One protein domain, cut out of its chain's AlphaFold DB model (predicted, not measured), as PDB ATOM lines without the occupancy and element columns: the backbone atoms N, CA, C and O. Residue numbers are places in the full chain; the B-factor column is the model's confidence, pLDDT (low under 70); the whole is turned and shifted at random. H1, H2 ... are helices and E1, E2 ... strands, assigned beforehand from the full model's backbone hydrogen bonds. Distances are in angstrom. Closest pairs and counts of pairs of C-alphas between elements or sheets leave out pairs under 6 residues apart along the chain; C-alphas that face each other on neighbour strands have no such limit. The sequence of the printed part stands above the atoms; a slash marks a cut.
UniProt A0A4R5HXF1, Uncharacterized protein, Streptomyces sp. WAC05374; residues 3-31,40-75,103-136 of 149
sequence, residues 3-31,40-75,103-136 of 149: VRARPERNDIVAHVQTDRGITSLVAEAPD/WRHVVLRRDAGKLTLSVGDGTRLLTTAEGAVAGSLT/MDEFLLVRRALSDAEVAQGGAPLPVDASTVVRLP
ATOM      1  N   VAL A   3     -54.572  26.584  17.331       96.44
ATOM      2  CA  VAL A   3     -54.063  26.874  18.679       96.44
ATOM      3  C   VAL A   3     -55.172  27.571  19.463       96.44
ATOM      4  O   VAL A   3     -55.879  28.414  18.911       96.44
ATOM      5  N   ARG A   4     -55.370  27.193  20.727       95.06
ATOM      6  CA  ARG A   4     -56.429  27.728  21.589       95.06
ATOM      7  C   ARG A   4     -55.928  27.889  23.020       95.06
ATOM      8  O   ARG A   4     -55.479  26.919  23.617       95.06
ATOM      9  N   ALA A   5     -56.103  29.080  23.586       93.94
ATOM     10  CA  ALA A   5     -56.028  29.282  25.030       93.94
ATOM     11  C   ALA A   5     -57.326  28.803  25.701       93.94
ATOM     12  O   ALA A   5     -58.422  29.039  25.179       93.94
ATOM     13  N   ARG A   6     -57.205  28.144  26.854       94.56
ATOM     14  CA  ARG A   6     -58.319  27.669  27.683       94.56
ATOM     15  C   ARG A   6     -58.155  28.187  29.115       94.56
ATOM     16  O   ARG A   6     -57.699  27.437  29.978       94.56
ATOM     17  N   PRO A   7     -58.494  29.461  29.390       92.81
ATOM     18  CA  PRO A   7     -58.432  30.027  30.741       92.81
ATOM     19  C   PRO A   7     -59.155  29.175  31.792       92.81
ATOM     20  O   PRO A   7     -58.692  29.053  32.918       92.81
ATOM     21  N   GLU A   8     -60.241  28.499  31.410       93.50
ATOM     22  CA  GLU A   8     -61.009  27.604  32.280       93.50
ATOM     23  C   GLU A   8     -60.259  26.323  32.691       93.50
ATOM     24  O   GLU A   8     -60.662  25.651  33.638       93.50
ATOM     25  N   ARG A   9     -59.184  25.977  31.975       95.50
ATOM     26  CA  ARG A   9     -58.264  24.866  32.284       95.50
ATOM     27  C   ARG A   9     -56.848  25.342  32.617       95.50
ATOM     28  O   ARG A   9     -55.996  24.515  32.904       95.50
ATOM     29  N   ASN A  10     -56.615  26.654  32.583       95.69
ATOM     30  CA  ASN A  10     -55.313  27.289  32.745       95.69
ATOM     31  C   ASN A  10     -54.211  26.708  31.832       95.69
ATOM     32  O   ASN A  10     -53.072  26.513  32.253       95.69
ATOM     33  N   ASP A  11     -54.550  26.429  30.569       96.50
ATOM     34  CA  ASP A  11     -53.603  25.887  29.592       96.50
ATOM     35  C   ASP A  11     -53.757  26.489  28.179       96.50
ATOM     36  O   ASP A  11     -54.717  27.205  27.863       96.50
ATOM     37  N   ILE A  12     -52.777  26.202  27.320       96.50
ATOM     38  CA  ILE A  12     -52.831  26.451  25.877       96.50
ATOM     39  C   ILE A  12     -52.696  25.121  25.147       96.50
ATOM     40  O   ILE A  12     -51.819  24.316  25.453       96.50
ATOM     41  N   VAL A  13     -53.541  24.906  24.141       97.31
ATOM     42  CA  VAL A  13     -53.523  23.700  23.313       97.31
ATOM     43  C   VAL A  13     -53.166  24.030  21.882       97.31
ATOM     44  O   VAL A  13     -53.761  24.924  21.281       97.31
ATOM     45  N   ALA A  14     -52.267  23.237  21.311       97.81
ATOM     46  CA  ALA A  14     -52.065  23.145  19.876       97.81
ATOM     47  C   ALA A  14     -52.580  21.794  19.380       97.81
ATOM     48  O   ALA A  14     -52.219  20.757  19.928       97.81
ATOM     49  N   HIS A  15     -53.393  21.802  18.328       95.44
ATOM     50  CA  HIS A  15     -53.897  20.598  17.678       95.44
ATOM     51  C   HIS A  15     -53.523  20.614  16.201       95.44
ATOM     52  O   HIS A  15     -53.962  21.463  15.412       95.44
ATOM     53  N   VAL A  16     -52.722  19.634  15.812       94.81
ATOM     54  CA  VAL A  16     -52.170  19.506  14.474       94.81
ATOM     55  C   VAL A  16     -52.646  18.196  13.878       94.81
ATOM     56  O   VAL A  16     -52.329  17.129  14.380       94.81
ATOM     57  N   GLN A  17     -53.412  18.294  12.797       91.94
ATOM     58  CA  GLN A  17     -53.837  17.148  12.004       91.94
ATOM     59  C   GLN A  17     -53.090  17.174  10.675       91.94
ATOM     60  O   GLN A  17     -52.929  18.238  10.073       91.94
ATOM     61  N   THR A  18     -52.638  16.001  10.257       92.38
ATOM     62  CA  THR A  18     -51.921  15.739   9.008       92.38
ATOM     63  C   THR A  18     -52.507  14.499   8.340       92.38
ATOM     64  O   THR A  18     -53.336  13.806   8.934       92.38
ATOM     65  N   ASP A  19     -52.017  14.150   7.153       90.69
ATOM     66  CA  ASP A  19     -52.304  12.864   6.502       90.69
ATOM     67  C   ASP A  19     -51.807  11.640   7.280       90.69
ATOM     68  O   ASP A  19     -52.204  10.517   6.982       90.69
ATOM     69  N   ARG A  20     -50.927  11.833   8.268       94.19
ATOM     70  CA  ARG A  20     -50.348  10.746   9.066       94.19
ATOM     71  C   ARG A  20     -50.946  10.619  10.459       94.19
ATOM     72  O   ARG A  20     -50.617   9.666  11.159       94.19
ATOM     73  N   GLY A  21     -51.819  11.542  10.856       92.81
ATOM     74  CA  GLY A  21     -52.500  11.501  12.145       92.81
ATOM     75  C   GLY A  21     -52.597  12.858  12.830       92.81
ATOM     76  O   GLY A  21     -52.365  13.913  12.229       92.81
ATOM     77  N   ILE A  22     -52.971  12.800  14.106       94.62
ATOM     78  CA  ILE A  22     -53.213  13.955  14.968       94.62
ATOM     79  C   ILE A  22     -52.159  13.999  16.074       94.62
ATOM     80  O   ILE A  22     -51.951  13.013  16.777       94.62
ATOM     81  N   THR A  23     -51.575  15.175  16.275       97.44
ATOM     82  CA  THR A  23     -50.721  15.511  17.416       97.44
ATOM     83  C   THR A  23     -51.373  16.656  18.180       97.44
ATOM     84  O   THR A  23     -51.647  17.710  17.603       97.44
ATOM     85  N   SER A  24     -51.619  16.462  19.476       98.00
ATOM     86  CA  SER A  24     -52.103  17.518  20.370       98.00
ATOM     87  C   SER A  24     -51.098  17.763  21.484       98.00
ATOM     88  O   SER A  24     -50.673  16.816  22.139       98.00
ATOM     89  N   LEU A  25     -50.736  19.025  21.692       98.62
ATOM     90  CA  LEU A  25     -49.852  19.466  22.768       98.62
ATOM     91  C   LEU A  25     -50.641  20.342  23.728       98.62
ATOM     92  O   LEU A  25     -51.414  21.189  23.279       98.62
ATOM     93  N   VAL A  26     -50.420  20.151  25.025       98.25
ATOM     94  CA  VAL A  26     -50.987  20.982  26.089       98.25
ATOM     95  C   VAL A  26     -49.827  21.610  26.844       98.25
ATOM     96  O   VAL A  26     -49.009  20.898  27.417       98.25
ATOM     97  N   ALA A  27     -49.741  22.933  26.807       96.69
ATOM     98  CA  ALA A  27     -48.816  23.711  27.610       96.69
ATOM     99  C   ALA A  27     -49.589  24.281  28.804       96.69
ATOM    100  O   ALA A  27     -50.336  25.254  28.669       96.69
ATOM    101  N   GLU A  28     -49.449  23.624  29.952       95.31
ATOM    102  CA  GLU A  28     -50.036  24.073  31.214       95.31
ATOM    103  C   GLU A  28     -49.304  25.319  31.716       95.31
ATOM    104  O   GLU A  28     -48.086  25.450  31.546       95.31
ATOM    105  N   ALA A  29     -50.049  26.249  32.314       90.69
ATOM    106  CA  ALA A  29     -49.448  27.396  32.975       90.69
ATOM    107  C   ALA A  29     -48.510  26.919  34.102       90.69
ATOM    108  O   ALA A  29     -48.900  26.047  34.880       90.69
ATOM    109  N   PRO A  30     -47.289  27.472  34.225       87.38
ATOM    110  CA  PRO A  30     -46.439  27.173  35.372       87.38
ATOM    111  C   PRO A  30     -47.016  27.794  36.652       87.38
ATOM    112  O   PRO A  30     -47.960  28.594  36.616       87.38
ATOM    113  N   ASP A  31     -46.373  27.504  37.779       84.88
ATOM    114  CA  ASP A  31     -46.726  28.081  39.073       84.88
ATOM    115  C   ASP A  31     -46.878  29.608  39.007       84.88
ATOM    116  O   ASP A  31     -46.094  30.324  38.372       84.88
ATOM    117  N   TRP A  40     -50.196  39.832  29.065       91.81
ATOM    118  CA  TRP A  40     -49.718  39.319  27.787       91.81
ATOM    119  C   TRP A  40     -48.988  37.990  27.956       91.81
ATOM    120  O   TRP A  40     -48.179  37.810  28.867       91.81
ATOM    121  N   ARG A  41     -49.258  37.063  27.037       92.88
ATOM    122  CA  ARG A  41     -48.572  35.774  26.943       92.88
ATOM    123  C   ARG A  41     -47.981  35.634  25.551       92.88
ATOM    124  O   ARG A  41     -48.675  35.853  24.561       92.88
ATOM    125  N   HIS A  42     -46.713  35.251  25.487       94.06
ATOM    126  CA  HIS A  42     -46.051  34.922  24.232       94.06
ATOM    127  C   HIS A  42     -46.240  33.433  23.941       94.06
ATOM    128  O   HIS A  42     -46.029  32.611  24.830       94.06
ATOM    129  N   VAL A  43     -46.657  33.075  22.726       95.38
ATOM    130  CA  VAL A  43     -46.948  31.685  22.344       95.38
ATOM    131  C   VAL A  43     -46.241  31.361  21.040       95.38
ATOM    132  O   VAL A  43     -46.450  32.041  20.039       95.38
ATOM    133  N   VAL A  44     -45.464  30.280  21.037       96.19
ATOM    134  CA  VAL A  44     -44.766  29.782  19.851       96.19
ATOM    135  C   VAL A  44     -45.153  28.336  19.606       96.19
ATOM    136  O   VAL A  44     -44.999  27.483  20.476       96.19
ATOM    137  N   LEU A  45     -45.612  28.044  18.392       97.38
ATOM    138  CA  LEU A  45     -45.741  26.681  17.900       97.38
ATOM    139  C   LEU A  45     -44.685  26.453  16.818       97.38
ATOM    140  O   LEU A  45     -44.787  26.990  15.716       97.38
ATOM    141  N   ARG A  46     -43.673  25.649  17.134       97.00
ATOM    142  CA  ARG A  46     -42.570  25.315  16.235       97.00
ATOM    143  C   ARG A  46     -42.731  23.896  15.719       97.00
ATOM    144  O   ARG A  46     -42.933  22.971  16.500       97.00
ATOM    145  N   ARG A  47     -42.581  23.714  14.409       96.56
ATOM    146  CA  ARG A  47     -42.405  22.398  13.790       96.56
ATOM    147  C   ARG A  47     -41.004  22.314  13.205       96.56
ATOM    148  O   ARG A  47     -40.660  23.139  12.366       96.56
ATOM    149  N   ASP A  48     -40.234  21.320  13.621       96.81
ATOM    150  CA  ASP A  48     -38.872  21.093  13.143       96.81
ATOM    151  C   ASP A  48     -38.531  19.602  13.139       96.81
ATOM    152  O   ASP A  48     -38.881  18.901  14.082       96.81
ATOM    153  N   ALA A  49     -37.889  19.109  12.080       94.19
ATOM    154  CA  ALA A  49     -37.380  17.733  11.974       94.19
ATOM    155  C   ALA A  49     -38.329  16.610  12.481       94.19
ATOM    156  O   ALA A  49     -37.898  15.649  13.110       94.19
ATOM    157  N   GLY A  50     -39.639  16.716  12.217       95.25
ATOM    158  CA  GLY A  50     -40.634  15.722  12.661       95.25
ATOM    159  C   GLY A  50     -41.107  15.875  14.115       95.25
ATOM    160  O   GLY A  50     -41.842  15.029  14.622       95.25
ATOM    161  N   LYS A  51     -40.724  16.965  14.779       97.25
ATOM    162  CA  LYS A  51     -41.141  17.351  16.125       97.25
ATOM    163  C   LYS A  51     -41.998  18.611  16.087       97.25
ATOM    164  O   LYS A  51     -41.767  19.521  15.292       97.25
ATOM    165  N   LEU A  52     -43.001  18.645  16.950       98.00
ATOM    166  CA  LEU A  52     -43.804  19.813  17.269       98.00
ATOM    167  C   LEU A  52     -43.451  20.250  18.694       98.00
ATOM    168  O   LEU A  52     -43.401  19.409  19.590       98.00
ATOM    169  N   THR A  53     -43.243  21.545  18.897       98.06
ATOM    170  CA  THR A  53     -42.971  22.156  20.199       98.06
ATOM    171  C   THR A  53     -43.937  23.325  20.392       98.06
ATOM    172  O   THR A  53     -43.994  24.216  19.547       98.06
ATOM    173  N   LEU A  54     -44.706  23.315  21.481       98.12
ATOM    174  CA  LEU A  54     -45.558  24.420  21.921       98.12
ATOM    175  C   LEU A  54     -44.904  25.075  23.135       98.12
ATOM    176  O   LEU A  54     -44.872  24.471  24.205       98.12
ATOM    177  N   SER A  55     -44.410  26.296  22.974       96.12
ATOM    178  CA  SER A  55     -43.803  27.088  24.041       96.12
ATOM    179  C   SER A  55     -44.713  28.252  24.420       96.12
ATOM    180  O   SER A  55     -45.273  28.916  23.547       96.12
ATOM    181  N   VAL A  56     -44.850  28.513  25.718       94.69
ATOM    182  CA  VAL A  56     -45.572  29.681  26.244       94.69
ATOM    183  C   VAL A  56     -44.646  30.441  27.182       94.69
ATOM    184  O   VAL A  56     -43.898  29.821  27.935       94.69
ATOM    185  N   GLY A  57     -44.686  31.767  27.126       91.62
ATOM    186  CA  GLY A  57     -43.866  32.681  27.914       91.62
ATOM    187  C   GLY A  57     -44.639  33.905  28.411       91.62
ATOM    188  O   GLY A  57     -45.790  34.131  28.033       91.62
ATOM    189  N   ASP A  58     -43.987  34.718  29.235       87.94
ATOM    190  CA  ASP A  58     -44.508  35.994  29.767       87.94
ATOM    191  C   ASP A  58     -44.081  37.221  28.940       87.94
ATOM    192  O   ASP A  58     -44.242  38.360  29.366       87.94
ATOM    193  N   GLY A  59     -43.507  36.985  27.759       81.12
ATOM    194  CA  GLY A  59     -42.938  38.023  26.900       81.12
ATOM    195  C   GLY A  59     -41.459  38.306  27.165       81.12
ATOM    196  O   GLY A  59     -40.802  38.832  26.275       81.12
ATOM    197  N   THR A  60     -40.912  37.891  28.312       81.75
ATOM    198  CA  THR A  60     -39.487  38.058  28.658       81.75
ATOM    199  C   THR A  60     -38.720  36.742  28.685       81.75
ATOM    200  O   THR A  60     -37.528  36.709  28.392       81.75
ATOM    201  N   ARG A  61     -39.399  35.644  29.025       85.88
ATOM    202  CA  ARG A  61     -38.825  34.298  29.063       85.88
ATOM    203  C   ARG A  61     -39.869  33.241  28.738       85.88
ATOM    204  O   ARG A  61     -41.075  33.455  28.889       85.88
ATOM    205  N   LEU A  62     -39.387  32.067  28.347       89.19
ATOM    206  CA  LEU A  62     -40.217  30.873  28.258       89.19
ATOM    207  C   LEU A  62     -40.575  30.376  29.658       89.19
ATOM    208  O   LEU A  62     -39.763  30.396  30.584       89.19
ATOM    209  N   LEU A  63     -41.815  29.934  29.785       88.19
ATOM    210  CA  LEU A  63     -42.429  29.485  31.023       88.19
ATOM    211  C   LEU A  63     -42.740  27.992  30.984       88.19
ATOM    212  O   LEU A  63     -42.485  27.278  31.947       88.19
ATOM    213  N   THR A  64     -43.278  27.522  29.865       92.94
ATOM    214  CA  THR A  64     -43.654  26.121  29.678       92.94
ATOM    215  C   THR A  64     -43.369  25.699  28.244       92.94
ATOM    216  O   THR A  64     -43.349  26.525  27.325       92.94
ATOM    217  N   THR A  65     -43.076  24.418  28.048       95.19
ATOM    218  CA  THR A  65     -42.842  23.825  26.732       95.19
ATOM    219  C   THR A  65     -43.386  22.406  26.712       95.19
ATOM    220  O   THR A  65     -43.007  21.581  27.538       95.19
ATOM    221  N   ALA A  66     -44.260  22.123  25.750       97.31
ATOM    222  CA  ALA A  66     -44.762  20.789  25.460       97.31
ATOM    223  C   ALA A  66     -44.234  20.326  24.101       97.31
ATOM    224  O   ALA A  66     -44.125  21.129  23.173       97.31
ATOM    225  N   GLU A  67     -43.935  19.034  23.960       98.06
ATOM    226  CA  GLU A  67     -43.391  18.467  22.725       98.06
ATOM    227  C   GLU A  67     -44.110  17.185  22.309       98.06
ATOM    228  O   GLU A  67     -44.639  16.447  23.139       98.06
ATOM    229  N   GLY A  68     -44.107  16.900  21.009       97.81
ATOM    230  CA  GLY A  68     -44.637  15.655  20.468       97.81
ATOM    231  C   GLY A  68     -44.204  15.420  19.029       97.81
ATOM    232  O   GLY A  68     -43.835  16.348  18.308       97.81
ATOM    233  N   ALA A  69     -44.241  14.164  18.596       97.75
ATOM    234  CA  ALA A  69     -43.922  13.808  17.218       97.75
ATOM    235  C   ALA A  69     -45.013  14.302  16.255       97.75
ATOM    236  O   ALA A  69     -46.202  14.282  16.579       97.75
ATOM    237  N   VAL A  70     -44.619  14.716  15.052       96.69
ATOM    238  CA  VAL A  70     -45.524  15.081  13.959       96.69
ATOM    239  C   VAL A  70     -44.927  14.659  12.617       96.69
ATOM    240  O   VAL A  70     -43.823  15.049  12.243       96.69
ATOM    241  N   ALA A  71     -45.684  13.895  11.838       94.81
ATOM    242  CA  ALA A  71     -45.303  13.466  10.494       94.81
ATOM    243  C   ALA A  71     -46.333  13.958   9.475       94.81
ATOM    244  O   ALA A  71     -47.429  14.343   9.856       94.81
ATOM    245  N   GLY A  72     -45.992  13.962   8.188       92.69
ATOM    246  CA  GLY A  72     -46.966  14.258   7.135       92.69
ATOM    247  C   GLY A  72     -47.207  15.739   6.829       92.69
ATOM    248  O   GLY A  72     -46.640  16.648   7.446       92.69
ATOM    249  N   SER A  73     -48.044  15.979   5.831       88.75
ATOM    250  CA  SER A  73     -48.437  17.291   5.333       88.75
ATOM    251  C   SER A  73     -49.658  17.834   6.077       88.75
ATOM    252  O   SER A  73     -50.599  17.107   6.382       88.75
ATOM    253  N   LEU A  74     -49.650  19.146   6.332       84.94
ATOM    254  CA  LEU A  74     -50.789  19.881   6.899       84.94
ATOM    255  C   LEU A  74     -51.898  20.151   5.877       84.94
ATOM    256  O   LEU A  74     -52.990  20.549   6.266       84.94
ATOM    257  N   THR A  75     -51.600  19.991   4.587       78.25
ATOM    258  CA  THR A  75     -52.463  20.400   3.470       78.25
ATOM    259  C   THR A  75     -52.858  19.233   2.567       78.25
ATOM    260  O   THR A  75     -53.447  19.438   1.508       78.25
ATOM    261  N   MET A 103     -54.674  40.318  20.592       91.94
ATOM    262  CA  MET A 103     -53.517  39.694  19.948       91.94
ATOM    263  C   MET A 103     -52.575  40.796  19.482       91.94
ATOM    264  O   MET A 103     -53.039  41.872  19.110       91.94
ATOM    265  N   ASP A 104     -51.287  40.495  19.493       91.38
ATOM    266  CA  ASP A 104     -50.224  41.369  19.016       91.38
ATOM    267  C   ASP A 104     -49.126  40.506  18.365       91.38
ATOM    268  O   ASP A 104     -49.039  39.310  18.662       91.38
ATOM    269  N   GLU A 105     -48.346  41.088  17.452       91.69
ATOM    270  CA  GLU A 105     -47.171  40.485  16.804       91.69
ATOM    271  C   GLU A 105     -47.398  39.054  16.278       91.69
ATOM    272  O   GLU A 105     -46.605  38.133  16.500       91.69
ATOM    273  N   PHE A 106     -48.487  38.836  15.530       93.69
ATOM    274  CA  PHE A 106     -48.692  37.544  14.876       93.69
ATOM    275  C   PHE A 106     -47.700  37.374  13.723       93.69
ATOM    276  O   PHE A 106     -47.747  38.106  12.732       93.69
ATOM    277  N   LEU A 107     -46.848  36.356  13.827       94.50
ATOM    278  CA  LEU A 107     -45.821  36.034  12.845       94.50
ATOM    279  C   LEU A 107     -45.943  34.579  12.384       94.50
ATOM    280  O   LEU A 107     -46.056  33.659  13.193       94.50
ATOM    281  N   LEU A 108     -45.849  34.364  11.073       94.62
ATOM    282  CA  LEU A 108     -45.712  33.043  10.469       94.62
ATOM    283  C   LEU A 108     -44.467  33.001   9.586       94.62
ATOM    284  O   LEU A 108     -44.314  33.822   8.680       94.62
ATOM    285  N   VAL A 109     -43.621  31.994   9.803       95.75
ATOM    286  CA  VAL A 109     -42.343  31.823   9.106       95.75
ATOM    287  C   VAL A 109     -42.250  30.411   8.509       95.75
ATOM    288  O   VAL A 109     -42.620  29.432   9.153       95.75
ATOM    289  N   ARG A 110     -41.756  30.279   7.270       94.19
ATOM    290  CA  ARG A 110     -41.549  29.000   6.545       94.19
ATOM    291  C   ARG A 110     -40.214  28.326   6.870       94.19
ATOM    292  O   ARG A 110     -39.569  27.740   6.007       94.19
ATOM    293  N   ARG A 111     -39.816  28.400   8.131       95.19
ATOM    294  CA  ARG A 111     -38.702  27.650   8.714       95.19
ATOM    295  C   ARG A 111     -38.980  27.458  10.195       95.19
ATOM    296  O   ARG A 111     -39.784  28.183  10.779       95.19
ATOM    297  N   ALA A 112     -38.289  26.507  10.802       95.94
ATOM    298  CA  ALA A 112     -38.238  26.453  12.248       95.94
ATOM    299  C   ALA A 112     -37.544  27.715  12.787       95.94
ATOM    300  O   ALA A 112     -36.512  28.144  12.259       95.94
ATOM    301  N   LEU A 113     -38.121  28.309  13.831       95.06
ATOM    302  CA  LEU A 113     -37.429  29.319  14.624       95.06
ATOM    303  C   LEU A 113     -36.300  28.650  15.417       95.06
ATOM    304  O   LEU A 113     -36.484  27.571  15.994       95.06
ATOM    305  N   SER A 114     -35.144  29.302  15.450       93.62
ATOM    306  CA  SER A 114     -34.018  28.920  16.302       93.62
ATOM    307  C   SER A 114     -34.373  29.085  17.779       93.62
ATOM    308  O   SER A 114     -35.249  29.872  18.133       93.62
ATOM    309  N   ASP A 115     -33.669  28.382  18.666       91.75
ATOM    310  CA  ASP A 115     -33.901  28.518  20.109       91.75
ATOM    311  C   ASP A 115     -33.677  29.958  20.599       91.75
ATOM    312  O   ASP A 115     -34.386  30.419  21.488       91.75
ATOM    313  N   ALA A 116     -32.753  30.697  19.974       91.25
ATOM    314  CA  ALA A 116     -32.520  32.107  20.274       91.25
ATOM    315  C   ALA A 116     -33.728  32.986  19.915       91.25
ATOM    316  O   ALA A 116     -34.115  33.833  20.712       91.25
ATOM    317  N   GLU A 117     -34.350  32.767  18.754       92.69
ATOM    318  CA  GLU A 117     -35.566  33.491  18.354       92.69
ATOM    319  C   GLU A 117     -36.747  33.149  19.265       92.69
ATOM    320  O   GLU A 117     -37.481  34.037  19.675       92.69
ATOM    321  N   VAL A 118     -36.904  31.878  19.652       91.56
ATOM    322  CA  VAL A 118     -37.950  31.481  20.611       91.56
ATOM    323  C   VAL A 118     -37.698  32.110  21.994       91.56
ATOM    324  O   VAL A 118     -38.640  32.490  22.687       91.56
ATOM    325  N   ALA A 119     -36.432  32.260  22.394       88.00
ATOM    326  CA  ALA A 119     -36.045  32.861  23.667       88.00
ATOM    327  C   ALA A 119     -36.138  34.399  23.698       88.00
ATOM    328  O   ALA A 119     -36.178  34.960  24.791       88.00
ATOM    329  N   GLN A 120     -36.208  35.083  22.546       84.75
ATOM    330  CA  GLN A 120     -36.411  36.542  22.487       84.75
ATOM    331  C   GLN A 120     -37.777  36.981  23.039       84.75
ATOM    332  O   GLN A 120     -37.972  38.161  23.334       84.75
ATOM    333  N   GLY A 121     -38.703  36.038  23.239       78.94
ATOM    334  CA  GLY A 121     -39.989  36.301  23.865       78.94
ATOM    335  C   GLY A 121     -40.899  37.141  22.974       78.94
ATOM    336  O   GLY A 121     -40.906  37.003  21.757       78.94
ATOM    337  N   GLY A 122     -41.690  38.018  23.593       77.25
ATOM    338  CA  GLY A 122     -42.673  38.850  22.894       77.25
ATOM    339  C   GLY A 122     -42.067  39.979  22.057       77.25
ATOM    340  O   GLY A 122     -42.820  40.778  21.510       77.25
ATOM    341  N   ALA A 123     -40.737  40.083  21.977       83.75
ATOM    342  CA  ALA A 123     -40.080  41.074  21.139       83.75
ATOM    343  C   ALA A 123     -40.304  40.762  19.644       83.75
ATOM    344  O   ALA A 123     -40.254  39.593  19.252       83.75
ATOM    345  N   PRO A 124     -40.505  41.781  18.784       83.81
ATOM    346  CA  PRO A 124     -40.658  41.561  17.352       83.81
ATOM    347  C   PRO A 124     -39.433  40.863  16.754       83.81
ATOM    348  O   PRO A 124     -38.309  41.369  16.839       83.81
ATOM    349  N   LEU A 125     -39.653  39.717  16.108       87.69
ATOM    350  CA  LEU A 125     -38.601  39.035  15.359       87.69
ATOM    351  C   LEU A 125     -38.321  39.768  14.033       87.69
ATOM    352  O   LEU A 125     -39.240  40.344  13.437       87.69
ATOM    353  N   PRO A 126     -37.076  39.723  13.520       86.69
ATOM    354  CA  PRO A 126     -36.759  40.258  12.202       86.69
ATOM    355  C   PRO A 126     -37.603  39.608  11.098       86.69
ATOM    356  O   PRO A 126     -37.801  38.393  11.079       86.69
ATOM    357  N   VAL A 127     -38.061  40.418  10.141       90.06
ATOM    358  CA  VAL A 127     -38.695  39.920   8.913       90.06
ATOM    359  C   VAL A 127     -37.604  39.510   7.932       90.06
ATOM    360  O   VAL A 127     -36.711  40.301   7.624       90.06
ATOM    361  N   ASP A 128     -37.695  38.290   7.415       91.81
ATOM    362  CA  ASP A 128     -36.755  37.741   6.442       91.81
ATOM    363  C   ASP A 128     -37.485  37.107   5.243       91.81
ATOM    364  O   ASP A 128     -38.713  37.132   5.138       91.81
ATOM    365  N   ALA A 129     -36.730  36.518   4.312       94.50
ATOM    366  CA  ALA A 129     -37.283  35.887   3.109       94.50
ATOM    367  C   ALA A 129     -38.206  34.680   3.392       94.50
ATOM    368  O   ALA A 129     -38.928  34.218   2.504       94.50
ATOM    369  N   SER A 130     -38.176  34.141   4.611       95.25
ATOM    370  CA  SER A 130     -39.022  33.037   5.052       95.25
ATOM    371  C   SER A 130     -40.280  33.500   5.790       95.25
ATOM    372  O   SER A 130     -41.203  32.696   5.948       95.25
ATOM    373  N   THR A 131     -40.375  34.773   6.188       95.88
ATOM    374  CA  THR A 131     -41.601  35.353   6.747       95.88
ATOM    375  C   THR A 131     -42.725  35.337   5.709       95.88
ATOM    376  O   THR A 131     -42.591  35.850   4.602       95.88
ATOM    377  N   VAL A 132     -43.859  34.733   6.067       94.06
ATOM    378  CA  VAL A 132     -45.062  34.653   5.218       94.06
ATOM    379  C   VAL A 132     -46.085  35.700   5.615       94.06
ATOM    380  O   VAL A 132     -46.712  36.312   4.756       94.06
ATOM    381  N   VAL A 133     -46.276  35.883   6.919       93.25
ATOM    382  CA  VAL A 133     -47.239  36.827   7.479       93.25
ATOM    383  C   VAL A 133     -46.599  37.488   8.684       93.25
ATOM    384  O   VAL A 133     -46.045  36.791   9.530       93.25
ATOM    385  N   ARG A 134     -46.727  38.812   8.773       92.69
ATOM    386  CA  ARG A 134     -46.547  39.568  10.010       92.69
ATOM    387  C   ARG A 134     -47.721  40.526  10.163       92.69
ATOM    388  O   ARG A 134     -47.955  41.353   9.285       92.69
ATOM    389  N   LEU A 135     -48.457  40.392  11.256       91.75
ATOM    390  CA  LEU A 135     -49.543  41.284  11.642       91.75
ATOM    391  C   LEU A 135     -49.187  41.857  13.015       91.75
ATOM    392  O   LEU A 135     -49.430  41.191  14.021       91.75
ATOM    393  N   PRO A 136     -48.599  43.062  13.064       89.19
ATOM    394  CA  PRO A 136     -48.206  43.681  14.324       89.19
ATOM    395  C   PRO A 136     -49.396  44.314  15.055       89.19
ATOM    396  O   PRO A 136     -49.233  44.849  16.123       89.19
TER     397      PRO A 136
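What this domain is: This is residues 3 to 31, 40 to 75 and 103 to 136 of the 149 residues of an uncharacterized protein of Streptomyces sp. WAC05374 (UniProt A0A4R5HXF1). Two small antiparallel sheets, E1 to E3 and E4 to E6, make a sandwich, stacked face to face with their strands at 25 degrees. Beyond E4 lies a small strand pair, E7 and E8, and the short helix H1 only grazes the second sheet with residues 118 to 119. The printed part has 99 residues, with eight named strands and one named helix in the order E1 E2 E3 E4 E5 E6 E7 H1 E8, and its class is mostly strand. The sheets run E1 - E2 - E3, E4 - E5 - E6 and E7 - E8, each antiparallel. The whole is compact, with a radius of gyration of the C-alphas of 13.4 A, and spans 38 by 35 by 21 A.

Where its parts are: E1, residues 3 to 6, begins with C-alpha 3 at (-54.063, 26.874, 18.679). E2, residues 11 to 18, and E3, residues 21 to 28, are each 23.0 A long from first to last C-alpha. E4, residues 42 to 48, spans 19.1 A, E5, residues 51 to 57, 19.5 A, and E6, residues 62 to 69, 20.7 A. E7 is residues 106 to 109, H1 residues 115 to 119, and E8 residues 131 to 135, ending with C-alpha 135 at (-49.543, 41.284, 11.642).

How they stand to each other: E1, E2 and E3 form a meander, each strand the antiparallel neighbour of the one before. In the hairpin E1 and E2, N 4 and O 13 are 2.8 A apart; in the hairpin E2 and E3, N 14 and O 25 are 3.0 A apart. E4, E5 and E6 form a second meander, twisted but only just, with C-alphas up to 4.2 A off its best plane. In it N 46 and O 53 are 2.8 A apart, and N 54 and O 66 also 2.8 A. Between the two sheets, the closest C-alphas of E3 and E6 are those of Ala 27 and Ala 66, 5.4 A apart. Those of E2 and E5 are Ala 14 and Leu 54, 6.9 A apart. E1 and E4 are only just apart, at 8.4 A. E7 and E8 are antiparallel neighbours, with N 108 and O 133 2.9 A apart. E4 and E7 are near each other, while E4 and E8 are apart. The closest C-alphas of H1 and E6 are those of Ala 119 and Leu 62, 6.5 A apart. In H1 every O i to N i+4 pair is within hydrogen-bond range.

The domain as a whole: The farthest C-alphas, those of Glu 8 and Ala 129, are 38.5 A apart. Residues 32 to 39 and 76 to 102 are not printed; the gaps between C-alphas are 16.2 A from 31 to 40 and 25.4 A from 75 to 103. Of the links that are printed whole, H1 to E8 is long, with 11 residues. The mean pLDDT of the printed part is 92.8, and no printed residue is under 70.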